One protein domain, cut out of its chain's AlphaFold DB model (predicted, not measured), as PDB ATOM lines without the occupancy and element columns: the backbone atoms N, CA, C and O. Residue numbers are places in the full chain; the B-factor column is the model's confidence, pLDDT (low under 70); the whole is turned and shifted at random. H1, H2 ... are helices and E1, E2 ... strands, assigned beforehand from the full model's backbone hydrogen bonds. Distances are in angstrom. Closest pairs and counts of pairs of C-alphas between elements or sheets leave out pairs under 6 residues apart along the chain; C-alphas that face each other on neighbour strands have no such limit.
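AT A GLANCE: This is residues 11 to 109 of the 109 residues of an uncharacterized protein of Roseburia intestinalis (UniProt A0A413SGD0). With little regular structure, this is a twisted four-stranded sheet with one helix, H1, over one face, and a long unnamed stretch, residues 51 to 87, spreading beyond edge strand E3. The 99 printed residues run E1, E2, E3, H1, E4; the class is mixed, with 34 residues in named elements. The antiparallel sheet runs E3, E2, E1, E4. The flat outline spans 39 by 34 by 18 A, only just compact, close to loose, with radius of gyration of the C-alphas 14.7 A.

IN THESE COORDINATES: E2, residues 32 to 38, measures 19.7 A; E3, residues 44 to 50, 19.5 A. E1, residues 11 to 15, 13.3 A, begins at C-alpha (21.476, 12.981, -19.033). H1, residues 88 to 97, measures 14.3 A. E4, residues 104 to 108, 13.8 A, ends at C-alpha (21.437, 8.210, -19.879).

HOW THE PARTS SIT: E1, E2 and E3 form a meander, each strand the antiparallel neighbour of the one before. Within hydrogen-bond range are N 13 and O 34, 2.9 A, N 35 and O 47, 2.8 A, and, for E1 and E4, N 107 and O 12, 2.8 A. H1, its O i to N i+4 pairs each within range, is on the sheet, height 9.9 A, over E2 and E1.

THE WHOLE: The printed part has no cut; links E1 to E2 and E3 to H1 are long. No printed residue is under 70 in pLDDT.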
ATOM      1  N   VAL A  11      22.283  12.947 -17.809       98.38
ATOM      2  CA  VAL A  11      21.476  12.981 -19.033       98.38
ATOM      3  C   VAL A  11      22.232  13.807 -20.064       98.38
ATOM      4  O   VAL A  11      22.645  14.916 -19.749       98.38
ATOM      5  N   ARG A  12      22.424  13.287 -21.276       98.56
ATOM      6  CA  ARG A  12      23.103  14.001 -22.362       98.56
ATOM      7  C   ARG A  12      22.160  14.161 -23.538       98.56
ATOM      8  O   ARG A  12      21.651  13.162 -24.024       98.56
ATOM      9  N   PHE A  13      21.968  15.386 -23.998       98.38
ATOM     10  CA  PHE A  13      21.287  15.671 -25.257       98.38
ATOM     11  C   PHE A  13      22.351  15.833 -26.328       98.38
ATOM     12  O   PHE A  13      23.171  16.742 -26.234       98.38
ATOM     13  N   CYS A  14      22.353  14.929 -27.294       97.81
ATOM     14  CA  CYS A  14      23.269  14.913 -28.419       97.81
ATOM     15  C   CYS A  14      22.620  15.588 -29.629       97.81
ATOM     16  O   CYS A  14      21.468  15.289 -29.935       97.81
ATOM     17  N   ASP A  15      23.375  16.436 -30.325       96.69
ATOM     18  CA  ASP A  15      23.039  16.979 -31.642       96.69
ATOM     19  C   ASP A  15      24.219  16.741 -32.592       96.69
ATOM     20  O   ASP A  15      25.278  17.370 -32.488       96.69
ATOM     21  N   TYR A  16      24.031  15.796 -33.508       95.12
ATOM     22  CA  TYR A  16      24.987  15.434 -34.550       95.12
ATOM     23  C   TYR A  16      24.481  15.792 -35.953       95.12
ATOM     24  O   TYR A  16      25.045  15.330 -36.941       95.12
ATOM     25  N   THR A  17      23.480  16.669 -36.075       92.12
ATOM     26  CA  THR A  17      22.843  17.015 -37.361       92.12
ATOM     27  C   THR A  17      23.841  17.526 -38.410       92.12
ATOM     28  O   THR A  17      23.664  17.328 -39.609       92.12
ATOM     29  N   SER A  18      24.901  18.209 -37.965       86.62
ATOM     30  CA  SER A  18      25.969  18.739 -38.831       86.62
ATOM     31  C   SER A  18      27.291  17.974 -38.714       86.62
ATOM     32  O   SER A  18      28.315  18.448 -39.206       86.62
ATOM     33  N   TYR A  19      27.304  16.825 -38.038       89.44
ATOM     34  CA  TYR A  19      28.522  16.071 -37.776       89.44
ATOM     35  C   TYR A  19      28.948  15.245 -38.989       89.44
ATOM     36  O   TYR A  19      28.195  14.437 -39.525       89.44
ATOM     37  N   GLU A  20      30.217  15.381 -39.366       86.88
ATOM     38  CA  GLU A  20      30.867  14.499 -40.330       86.88
ATOM     39  C   GLU A  20      32.164  13.986 -39.706       86.88
ATOM     40  O   GLU A  20      33.067  14.773 -39.427       86.88
ATOM     41  N   ALA A  21      32.287  12.669 -39.513       81.94
ATOM     42  CA  ALA A  21      33.420  12.068 -38.798       81.94
ATOM     43  C   ALA A  21      34.800  12.440 -39.380       81.94
ATOM     44  O   ALA A  21      35.782  12.524 -38.651       81.94
ATOM     45  N   GLU A  22      34.890  12.695 -40.689       82.62
ATOM     46  CA  GLU A  22      36.142  13.087 -41.353       82.62
ATOM     47  C   GLU A  22      36.493  14.579 -41.180       82.62
ATOM     48  O   GLU A  22      37.591  15.004 -41.536       82.62
ATOM     49  N   LYS A  23      35.570  15.387 -40.645       81.06
ATOM     50  CA  LYS A  23      35.688  16.848 -40.490       81.06
ATOM     51  C   LYS A  23      35.408  17.327 -39.066       81.06
ATOM     52  O   LYS A  23      35.424  18.532 -38.807       81.06
ATOM     53  N   SER A  24      35.175  16.408 -38.141       72.56
ATOM     54  CA  SER A  24      34.682  16.708 -36.800       72.56
ATOM     55  C   SER A  24      35.722  17.270 -35.837       72.56
ATOM     56  O   SER A  24      35.351  17.670 -34.739       72.56
ATOM     57  N   SER A  25      36.990  17.309 -36.245       72.75
ATOM     58  CA  SER A  25      38.098  17.872 -35.467       72.75
ATOM     59  C   SER A  25      38.327  19.353 -35.766       72.75
ATOM     60  O   SER A  25      38.371  20.173 -34.855       72.75
ATOM     61  N   ASN A  26      38.457  19.710 -37.052       77.69
ATOM     62  CA  ASN A  26      38.807  21.068 -37.491       77.69
ATOM     63  C   ASN A  26      38.110  21.532 -38.785       77.69
ATOM     64  O   ASN A  26      38.404  22.612 -39.296       77.69
ATOM     65  N   GLY A  27      37.214  20.712 -39.337       71.25
ATOM     66  CA  GLY A  27      36.578  20.938 -40.635       71.25
ATOM     67  C   GLY A  27      35.231  21.660 -40.567       71.25
ATOM     68  O   GLY A  27      34.606  21.839 -41.608       71.25
ATOM     69  N   GLY A  28      34.778  22.070 -39.375       76.81
ATOM     70  CA  GLY A  28      33.532  22.822 -39.178       76.81
ATOM     71  C   GLY A  28      32.250  21.985 -39.088       76.81
ATOM     72  O   GLY A  28      31.178  22.564 -38.944       76.81
ATOM     73  N   CYS A  29      32.346  20.654 -39.149       86.25
ATOM     74  CA  CYS A  29      31.211  19.723 -39.087       86.25
ATOM     75  C   CYS A  29      31.223  18.960 -37.756       86.25
ATOM     76  O   CYS A  29      31.620  17.794 -37.694       86.25
ATOM     77  N   TYR A  30      30.872  19.655 -36.674       89.81
ATOM     78  CA  TYR A  30      31.001  19.154 -35.304       89.81
ATOM     79  C   TYR A  30      29.696  18.571 -34.772       89.81
ATOM     80  O   TYR A  30      28.609  19.007 -35.144       89.81
ATOM     81  N   GLY A  31      29.830  17.607 -33.866       93.62
ATOM     82  CA  GLY A  31      28.755  17.208 -32.974       93.62
ATOM     83  C   GLY A  31      28.791  18.069 -31.722       93.62
ATOM     84  O   GLY A  31      29.869  18.483 -31.280       93.62
ATOM     85  N   PHE A  32      27.627  18.317 -31.146       95.88
ATOM     86  CA  PHE A  32      27.472  19.055 -29.904       95.88
ATOM     87  C   PHE A  32      26.663  18.239 -28.915       95.88
ATOM     88  O   PHE A  32      25.873  17.366 -29.281       95.88
ATOM     89  N   TRP A  33      26.855  18.525 -27.636       97.88
ATOM     90  CA  TRP A  33      25.977  17.989 -26.617       97.88
ATOM     91  C   TRP A  33      25.811  18.932 -25.437       97.88
ATOM     92  O   TRP A  33      26.693  19.731 -25.113       97.88
ATOM     93  N   LYS A  34      24.666  18.777 -24.774       98.12
ATOM     94  CA  LYS A  34      24.352  19.398 -23.490       98.12
ATOM     95  C   LYS A  34      24.234  18.302 -22.436       98.12
ATOM     96  O   LYS A  34      23.363  17.435 -22.526       98.12
ATOM     97  N   ASP A  35      25.138  18.328 -21.468       98.38
ATOM     98  CA  ASP A  35      25.170  17.420 -20.330       98.38
ATOM     99  C   ASP A  35      24.424  18.028 -19.147       98.38
ATOM    100  O   ASP A  35      24.608  19.193 -18.812       98.38
ATOM    101  N   TYR A  36      23.627  17.197 -18.490       98.38
ATOM    102  CA  TYR A  36      23.000  17.466 -17.207       98.38
ATOM    103  C   TYR A  36      23.580  16.465 -16.216       98.38
ATOM    104  O   TYR A  36      23.268  15.271 -16.294       98.38
ATOM    105  N   ASN A  37      24.427  16.926 -15.300       98.00
ATOM    106  CA  ASN A  37      25.079  16.101 -14.287       98.00
ATOM    107  C   ASN A  37      24.391  16.289 -12.937       98.00
ATOM    108  O   ASN A  37      24.161  17.409 -12.495       98.00
ATOM    109  N   ARG A  38      24.047  15.183 -12.276       97.62
ATOM    110  CA  ARG A  38      23.321  15.235 -11.008       97.62
ATOM    111  C   ARG A  38      24.223  15.715  -9.872       97.62
ATOM    112  O   ARG A  38      25.247  15.086  -9.607       97.62
ATOM    113  N   LEU A  39      23.773  16.744  -9.167       96.56
ATOM    114  CA  LEU A  39      24.393  17.287  -7.964       96.56
ATOM    115  C   LEU A  39      23.865  16.596  -6.695       96.56
ATOM    116  O   LEU A  39      22.826  15.925  -6.704       96.56
ATOM    117  N   ASP A  40      24.588  16.765  -5.588       94.44
ATOM    118  CA  ASP A  40      24.248  16.162  -4.290       94.44
ATOM    119  C   ASP A  40      22.960  16.734  -3.675       94.44
ATOM    120  O   ASP A  40      22.278  16.048  -2.912       94.44
ATOM    121  N   ASP A  41      22.594  17.966  -4.037       93.38
ATOM    122  CA  ASP A  41      21.351  18.627  -3.625       93.38
ATOM    123  C   ASP A  41      20.118  18.158  -4.427       93.38
ATOM    124  O   ASP A  41      18.985  18.511  -4.098       93.38
ATOM    125  N   GLY A  42      20.327  17.323  -5.452       92.75
ATOM    126  CA  GLY A  42      19.288  16.795  -6.331       92.75
ATOM    127  C   GLY A  42      19.008  17.635  -7.578       92.75
ATOM    128  O   GLY A  42      18.241  17.171  -8.427       92.75
ATOM    129  N   ASN A  43      19.636  18.806  -7.719       96.94
ATOM    130  CA  ASN A  43      19.622  19.587  -8.950       96.94
ATOM    131  C   ASN A  43      20.590  19.001  -9.986       96.94
ATOM    132  O   ASN A  43      21.291  18.012  -9.748       96.94
ATOM    133  N   TRP A  44      20.583  19.598 -11.171       98.25
ATOM    134  CA  TRP A  44      21.375  19.164 -12.308       98.25
ATOM    135  C   TRP A  44      22.200  20.325 -12.835       98.25
ATOM    136  O   TRP A  44      21.643  21.312 -13.305       98.25
ATOM    137  N   GLU A  45      23.516  20.188 -12.770       98.25
ATOM    138  CA  GLU A  45      24.450  21.116 -13.393       98.25
ATOM    139  C   GLU A  45      24.478  20.888 -14.902       98.25
ATOM    140  O   GLU A  45      24.549  19.753 -15.381       98.25
ATOM    141  N   VAL A  46      24.422  21.980 -15.644       98.31
ATOM    142  CA  VAL A  46      24.411  22.017 -17.094       98.31
ATOM    143  C   VAL A  46      25.813  22.298 -17.605       98.31
ATOM    144  O   VAL A  46      26.417  23.289 -17.219       98.31
ATOM    145  N   SER A  47      26.293  21.496 -18.551       97.44
ATOM    146  CA  SER A  47      27.542  21.767 -19.265       97.44
ATOM    147  C   SER A  47      27.424  21.465 -20.754       97.44
ATOM    148  O   SER A  47      26.544  20.720 -21.192       97.44
ATOM    149  N   TYR A  48      28.309  22.057 -21.545       97.56
ATOM    150  CA  TYR A  48      28.315  21.947 -22.999       97.56
ATOM    151  C   TYR A  48      29.581  21.245 -23.478       97.56
ATOM    152  O   TYR A  48      30.658  21.409 -22.905       97.56
ATOM    153  N   GLY A  49      29.470  20.482 -24.559       95.81
ATOM    154  CA  GLY A  49      30.627  19.886 -25.210       95.81
ATOM    155  C   GLY A  49      30.471  19.796 -26.717       95.81
ATOM    156  O   GLY A  49      29.383  19.965 -27.270       95.81
ATOM    157  N   THR A  50      31.595  19.549 -27.374       95.31
ATOM    158  CA  THR A  50      31.688  19.428 -28.824       95.31
ATOM    159  C   THR A  50      32.723  18.378 -29.205       95.31
ATOM    160  O   THR A  50      33.633  18.085 -28.431       95.31
ATOM    161  N   THR A  51      32.593  17.810 -30.402       92.81
ATOM    162  CA  THR A  51      33.620  16.936 -30.984       92.81
ATOM    163  C   THR A  51      34.842  17.697 -31.490       92.81
ATOM    164  O   THR A  51      35.824  17.055 -31.849       92.81
ATOM    165  N   ALA A  52      34.764  19.027 -31.594       90.50
ATOM    166  CA  ALA A  52      35.855  19.846 -32.102       90.50
ATOM    167  C   ALA A  52      37.099  19.762 -31.204       90.50
ATOM    168  O   ALA A  52      36.989  19.738 -29.981       90.50
ATOM    169  N   ASP A  53      38.280  19.838 -31.817       86.31
ATOM    170  CA  ASP A  53      39.564  19.879 -31.097       86.31
ATOM    171  C   ASP A  53      39.941  21.307 -30.638       86.31
ATOM    172  O   ASP A  53      41.064  21.559 -30.200       86.31
ATOM    173  N   PHE A  54      39.017  22.262 -30.773       87.69
ATOM    174  CA  PHE A  54      39.194  23.651 -30.357       87.69
ATOM    175  C   PHE A  54      38.679  23.887 -28.942       87.69
ATOM    176  O   PHE A  54      37.804  23.174 -28.452       87.69
ATOM    177  N   GLU A  55      39.171  24.954 -28.314       89.06
ATOM    178  CA  GLU A  55      38.637  25.412 -27.038       89.06
ATOM    179  C   GLU A  55      37.152  25.746 -27.161       89.06
ATOM    180  O   GLU A  55      36.721  26.553 -27.990       89.06
ATOM    181  N   TYR A  56      36.368  25.091 -26.314       92.94
ATOM    182  CA  TYR A  56      34.929  25.229 -26.254       92.94
ATOM    183  C   TYR A  56      34.527  25.352 -24.793       92.94
ATOM    184  O   TYR A  56      34.806  24.468 -23.984       92.94
ATOM    185  N   CYS A  57      33.915  26.481 -24.445       94.81
ATOM    186  CA  CYS A  57      33.594  26.778 -23.060       94.81
ATOM    187  C   CYS A  57      32.479  25.842 -22.556       94.81
ATOM    188  O   CYS A  57      31.358  25.919 -23.071       94.81
ATOM    189  N   PRO A  58      32.726  25.015 -21.521       95.25
ATOM    190  CA  PRO A  58      31.723  24.095 -20.999       95.25
ATOM    191  C   PRO A  58      30.606  24.801 -20.227       95.25
ATOM    192  O   PRO A  58      29.568  24.185 -20.009       95.25
ATOM    193  N   VAL A  59      30.783  26.069 -19.839       94.88
ATOM    194  CA  VAL A  59      29.774  26.857 -19.112       94.88
ATOM    195  C   VAL A  59      28.739  27.463 -20.058       94.88
ATOM    196  O   VAL A  59      27.545  27.408 -19.782       94.88
ATOM    197  N   CYS A  60      29.173  28.040 -21.183       94.38
ATOM    198  CA  CYS A  60      28.288  28.805 -22.073       94.38
ATOM    199  C   CYS A  60      28.161  28.235 -23.494       94.38
ATOM    200  O   CYS A  60      27.405  28.777 -24.296       94.38
ATOM    201  N   GLY A  61      28.909  27.182 -23.833       93.69
ATOM    202  CA  GLY A  61      28.808  26.512 -25.128       93.69
ATOM    203  C   GLY A  61      29.296  27.345 -26.319       93.69
ATOM    204  O   GLY A  61      28.730  27.253 -27.410       93.69
ATOM    205  N   SER A  62      30.334  28.168 -26.137       92.75
ATOM    206  CA  SER A  62      30.926  28.975 -27.216       92.75
ATOM    207  C   SER A  62      32.389  28.627 -27.479       92.75
ATOM    208  O   SER A  62      33.133  28.357 -26.537       92.75
ATOM    209  N   PHE A  63      32.815  28.739 -28.741       90.69
ATOM    210  CA  PHE A  63      34.220  28.674 -29.163       90.69
ATOM    211  C   PHE A  63      34.983  29.952 -28.784       90.69
ATOM    212  O   PHE A  63      35.314  30.757 -29.649       90.69
ATOM    213  N   ASN A  64      35.200  30.164 -27.489       86.25
ATOM    214  CA  ASN A  64      36.004  31.255 -26.949       86.25
ATOM    215  C   ASN A  64      36.731  30.774 -25.690       86.25
ATOM    216  O   ASN A  64      36.169  30.006 -24.903       86.25
ATOM    217  N   GLU A  65      37.945  31.278 -25.485       83.69
ATOM    218  CA  GLU A  65      38.693  31.094 -24.245       83.69
ATOM    219  C   GLU A  65      38.055  31.965 -23.155       83.69
ATOM    220  O   GLU A  65      38.164  33.190 -23.166       83.69
ATOM    221  N   HIS A  66      37.322  31.331 -22.242       87.56
ATOM    222  CA  HIS A  66      36.768  31.991 -21.053       87.56
ATOM    223  C   HIS A  66      37.437  31.513 -19.762       87.56
ATOM    224  O   HIS A  66      37.080  31.991 -18.690       87.56
ATOM    225  N   TYR A  67      38.349  30.540 -19.844       89.62
ATOM    226  CA  TYR A  67      38.982  29.965 -18.665       89.62
ATOM    227  C   TYR A  67      40.011  30.942 -18.093       89.62
ATOM    228  O   TYR A  67      41.001  31.263 -18.742       89.62
ATOM    229  N   GLU A  68      39.769  31.403 -16.872       91.38
ATOM    230  CA  GLU A  68      40.665  32.293 -16.127       91.38
ATOM    231  C   GLU A  68      41.306  31.583 -14.920       91.38
ATOM    232  O   GLU A  68      42.210  32.125 -14.284       91.38
ATOM    233  N   GLY A  69      40.887  30.346 -14.628       87.56
ATOM    234  CA  GLY A  69      41.407  29.548 -13.522       87.56
ATOM    235  C   GLY A  69      40.972  30.066 -12.151       87.56
ATOM    236  O   GLY A  69      39.941  30.721 -12.016       87.56
ATOM    237  N   ASP A  70      41.768  29.756 -11.128       80.31
ATOM    238  CA  ASP A  70      41.450  30.044  -9.718       80.31
ATOM    239  C   ASP A  70      41.405  31.551  -9.386       80.31
ATOM    240  O   ASP A  70      40.915  31.933  -8.325       80.31
ATOM    241  N   ASP A  71      41.910  32.407 -10.280       82.94
ATOM    242  CA  ASP A  71      41.874  33.867 -10.134       82.94
ATOM    243  C   ASP A  71      40.536  34.479 -10.595       82.94
ATOM    244  O   ASP A  71      40.314  35.684 -10.436       82.94
ATOM    245  N   CYS A  72      39.632  33.675 -11.166       85.12
ATOM    246  CA  CYS A  72      38.345  34.161 -11.645       85.12
ATOM    247  C   CYS A  72      37.357  34.407 -10.486       85.12
ATOM    248  O   CYS A  72      37.447  33.815  -9.411       85.12
ATOM    249  N   CYS A  73      36.386  35.299 -10.694       89.50
ATOM    250  CA  CYS A  73      35.395  35.653  -9.669       89.50
ATOM    251  C   CYS A  73      34.236  34.651  -9.521       89.50
ATOM    252  O   CYS A  73      33.336  34.897  -8.715       89.50
ATOM    253  N   TYR A  74      34.255  33.565 -10.293       89.69
ATOM    254  CA  TYR A  74      33.233  32.525 -10.344       89.69
ATOM    255  C   TYR A  74      33.811  31.185  -9.872       89.69
ATOM    256  O   TYR A  74      34.993  30.906 -10.053       89.69
ATOM    257  N   ASP A  75      32.984  30.318  -9.297       88.81
ATOM    258  CA  ASP A  75      33.443  29.005  -8.828       88.81
ATOM    259  C   ASP A  75      33.760  28.064 -10.005       88.81
ATOM    260  O   ASP A  75      34.491  27.084  -9.858       88.81
ATOM    261  N   SER A  76      33.240  28.368 -11.197       89.44
ATOM    262  CA  SER A  76      33.489  27.594 -12.416       89.44
ATOM    263  C   SER A  76      34.926  27.684 -12.944       89.44
ATOM    264  O   SER A  76      35.330  26.823 -13.728       89.44
ATOM    265  N   GLY A  77      35.694  28.718 -12.580       91.94
ATOM    266  CA  GLY A  77      36.973  29.020 -13.235       91.94
ATOM    267  C   GLY A  77      36.828  29.762 -14.575       91.94
ATOM    268  O   GLY A  77      37.832  29.973 -15.262       91.94
ATOM    269  N   TYR A  78      35.602  30.133 -14.978       92.69
ATOM    270  CA  TYR A  78      35.310  30.786 -16.256       92.69
ATOM    271  C   TYR A  78      34.712  32.186 -16.082       92.69
ATOM    272  O   TYR A  78      33.742  32.392 -15.356       92.69
ATOM    273  N   SER A  79      35.209  33.146 -16.861       93.62
ATOM    274  CA  SER A  79      34.762  34.548 -16.840       93.62
ATOM    275  C   SER A  79      33.323  34.769 -17.308       93.62
ATOM    276  O   SER A  79      32.733  35.819 -17.052       93.62
ATOM    277  N   CYS A  80      32.731  33.781 -17.981       93.06
ATOM    278  CA  CYS A  80      31.340  33.823 -18.421       93.06
ATOM    279  C   CYS A  80      30.317  33.511 -17.315       93.06
ATOM    280  O   CYS A  80      29.120  33.643 -17.576       93.06
ATOM    281  N   GLY A  81      30.754  33.124 -16.112       94.25
ATOM    282  CA  GLY A  81      29.878  32.849 -14.973       94.25
ATOM    283  C   GLY A  81      29.983  31.425 -14.438       94.25
ATOM    284  O   GLY A  81      30.792  30.624 -14.910       94.25
ATOM    285  N   ASP A  82      29.132  31.101 -13.467       95.81
ATOM    286  CA  ASP A  82      28.970  29.740 -12.952       95.81
ATOM    287  C   ASP A  82      28.143  28.860 -13.896       95.81
ATOM    288  O   ASP A  82      27.402  29.350 -14.754       95.81
ATOM    289  N   PHE A  83      28.256  27.544 -13.724       96.31
ATOM    290  CA  PHE A  83      27.428  26.593 -14.457       96.31
ATOM    291  C   PHE A  83      25.942  26.792 -14.128       96.31
ATOM    292  O   PHE A  83      25.548  26.962 -12.973       96.31
ATOM    293  N   GLU A  84      25.099  26.747 -15.161       97.06
ATOM    294  CA  GLU A  84      23.648  26.769 -14.988       97.06
ATOM    295  C   GLU A  84      23.202  25.506 -14.234       97.06
ATOM    296  O   GLU A  84      23.665  24.402 -14.513       97.06
ATOM    297  N   THR A  85      22.264  25.654 -13.301       97.62
ATOM    298  CA  THR A  85      21.641  24.522 -12.608       97.62
ATOM    299  C   THR A  85      20.149  24.489 -12.882       97.62
ATOM    300  O   THR A  85      19.484  25.519 -12.773       97.62
ATOM    301  N   VAL A  86      19.607  23.304 -13.154       97.88
ATOM    302  CA  VAL A  86      18.169  23.085 -13.354       97.88
ATOM    303  C   VAL A  86      17.625  22.056 -12.374       97.88
ATOM    304  O   VAL A  86      18.331  21.168 -11.888       97.88
ATOM    305  N   THR A  87      16.333  22.149 -12.096       97.81
ATOM    306  CA  THR A  87      15.621  21.173 -11.270       97.81
ATOM    307  C   THR A  87      15.347  19.877 -12.042       97.81
ATOM    308  O   THR A  87      15.283  19.855 -13.275       97.81
ATOM    309  N   GLU A  88      15.103  18.773 -11.323       96.75
ATOM    310  CA  GLU A  88      14.674  17.515 -11.960       96.75
ATOM    311  C   GLU A  88      13.357  17.695 -12.748       96.75
ATOM    312  O   GLU A  88      13.176  17.069 -13.791       96.75
ATOM    313  N   GLU A  89      12.451  18.578 -12.305       96.75
ATOM    314  CA  GLU A  89      11.189  18.849 -13.008       96.75
ATOM    315  C   GLU A  89      11.415  19.519 -14.371       96.75
ATOM    316  O   GLU A  89      10.806  19.116 -15.365       96.75
ATOM    317  N   GLU A  90      12.292  20.521 -14.435       97.75
ATOM    318  CA  GLU A  90      12.649  21.203 -15.683       97.75
ATOM    319  C   GLU A  90      13.318  20.241 -16.661       97.75
ATOM    320  O   GLU A  90      12.901  20.148 -17.816       97.75
ATOM    321  N   LEU A  91      14.274  19.440 -16.184       97.56
ATOM    322  CA  LEU A  91      14.931  18.437 -17.014       97.56
ATOM    323  C   LEU A  91      13.945  17.378 -17.529       97.56
ATOM    324  O   LEU A  91      14.001  16.982 -18.692       97.56
ATOM    325  N   LEU A  92      12.991  16.937 -16.704       97.62
ATOM    326  CA  LEU A  92      11.945  16.011 -17.142       97.62
ATOM    327  C   LEU A  92      11.036  16.623 -18.212       97.62
ATOM    328  O   LEU A  92      10.617  15.894 -19.112       97.62
ATOM    329  N   LYS A  93      10.716  17.922 -18.142       97.31
ATOM    330  CA  LYS A  93       9.960  18.605 -19.206       97.31
ATOM    331  C   LYS A  93      10.739  18.566 -20.516       97.31
ATOM    332  O   LYS A  93      10.208  18.055 -21.498       97.31
ATOM    333  N   LEU A  94      12.017  18.951 -20.487       97.38
ATOM    334  CA  LEU A  94      12.899  18.910 -21.657       97.38
ATOM    335  C   LEU A  94      12.969  17.505 -22.270       97.38
ATOM    336  O   LEU A  94      12.725  17.345 -23.461       97.38
ATOM    337  N   ILE A  95      13.209  16.470 -21.456       97.56
ATOM    338  CA  ILE A  95      13.257  15.070 -21.918       97.56
ATOM    339  C   ILE A  95      11.941  14.645 -22.579       97.56
ATOM    340  O   ILE A  95      11.944  13.903 -23.555       97.56
ATOM    341  N   ASN A  96      10.804  15.048 -22.011       96.88
ATOM    342  CA  ASN A  96       9.495  14.610 -22.487       96.88
ATOM    343  C   ASN A  96       9.018  15.361 -23.737       96.88
ATOM    344  O   ASN A  96       8.177  14.831 -24.463       96.88
ATOM    345  N   GLU A  97       9.514  16.576 -23.958       96.75
ATOM    346  CA  GLU A  97       9.216  17.394 -25.136       96.75
ATOM    347  C   GLU A  97      10.168  17.110 -26.303       96.75
ATOM    348  O   GLU A  97       9.801  17.326 -27.462       96.75
ATOM    349  N   PHE A  98      11.360  16.589 -26.008       96.69
ATOM    350  CA  PHE A  98      12.362  16.248 -27.006       96.69
ATOM    351  C   PHE A  98      11.900  15.116 -27.926       96.69
ATOM    352  O   PHE A  98      11.302  14.125 -27.497       96.69
ATOM    353  N   LYS A  99      12.192  15.268 -29.218       96.12
ATOM    354  CA  LYS A  99      11.888  14.283 -30.253       96.12
ATOM    355  C   LYS A  99      13.195  13.792 -30.836       96.12
ATOM    356  O   LYS A  99      13.853  14.540 -31.544       96.12
ATOM    357  N   GLU A 100      13.530  12.547 -30.538       95.88
ATOM    358  CA  GLU A 100      14.744  11.940 -31.066       95.88
ATOM    359  C   GLU A 100      14.633  11.712 -32.580       95.88
ATOM    360  O   GLU A 100      13.564  11.381 -33.107       95.88
ATOM    361  N   THR A 101      15.757  11.892 -33.259       96.50
ATOM    362  CA  THR A 101      16.000  11.557 -34.660       96.50
ATOM    363  C   THR A 101      17.219  10.629 -34.732       96.50
ATOM    364  O   THR A 101      17.760  10.229 -33.701       96.50
ATOM    365  N   ASP A 102      17.656  10.264 -35.937       94.31
ATOM    366  CA  ASP A 102      18.886   9.476 -36.097       94.31
ATOM    367  C   ASP A 102      20.140  10.265 -35.655       94.31
ATOM    368  O   ASP A 102      21.119   9.661 -35.217       94.31
ATOM    369  N   ASP A 103      20.084  11.603 -35.705       95.19
ATOM    370  CA  ASP A 103      21.214  12.496 -35.417       95.19
ATOM    371  C   ASP A 103      21.077  13.239 -34.071       95.19
ATOM    372  O   ASP A 103      22.070  13.696 -33.503       95.19
ATOM    373  N   GLU A 104      19.862  13.337 -33.529       97.56
ATOM    374  CA  GLU A 104      19.555  14.024 -32.271       97.56
ATOM    375  C   GLU A 104      18.931  13.046 -31.268       97.56
ATOM    376  O   GLU A 104      17.833  12.541 -31.491       97.56
ATOM    377  N   TYR A 105      19.587  12.764 -30.143       97.75
ATOM    378  CA  TYR A 105      19.118  11.736 -29.199       97.75
ATOM    379  C   TYR A 105      19.553  11.999 -27.757       97.75
ATOM    380  O   TYR A 105      20.442  12.813 -27.498       97.75
ATOM    381  N   ILE A 106      18.921  11.306 -26.801       97.94
ATOM    382  CA  ILE A 106      19.244  11.426 -25.378       97.94
ATOM    383  C   ILE A 106      19.991  10.183 -24.881       97.94
ATOM    384  O   ILE A 106      19.493   9.060 -24.952       97.94
ATOM    385  N   GLU A 107      21.154  10.382 -24.262       97.62
ATOM    386  CA  GLU A 107      21.860   9.334 -23.523       97.62
ATOM    387  C   GLU A 107      21.618   9.448 -22.013       97.62
ATOM    388  O   GLU A 107      21.547  10.540 -21.443       97.62
ATOM    389  N   TYR A 108      21.562   8.301 -21.336       96.62
ATOM    390  CA  TYR A 108      21.437   8.210 -19.879       96.62
ATOM    391  C   TYR A 108      22.605   7.406 -19.303       96.62
ATOM    392  O   TYR A 108      22.911   6.323 -19.806       96.62
ATOM    393  N   LYS A 109      23.231   7.907 -18.233       93.50
ATOM    394  CA  LYS A 109      24.316   7.230 -17.508       93.50
ATOM    395  C   LYS A 109      24.100   7.267 -16.000       93.50
ATOM    396  O   LYS A 109      23.556   8.280 -15.500       93.50
TER     397      LYS A 109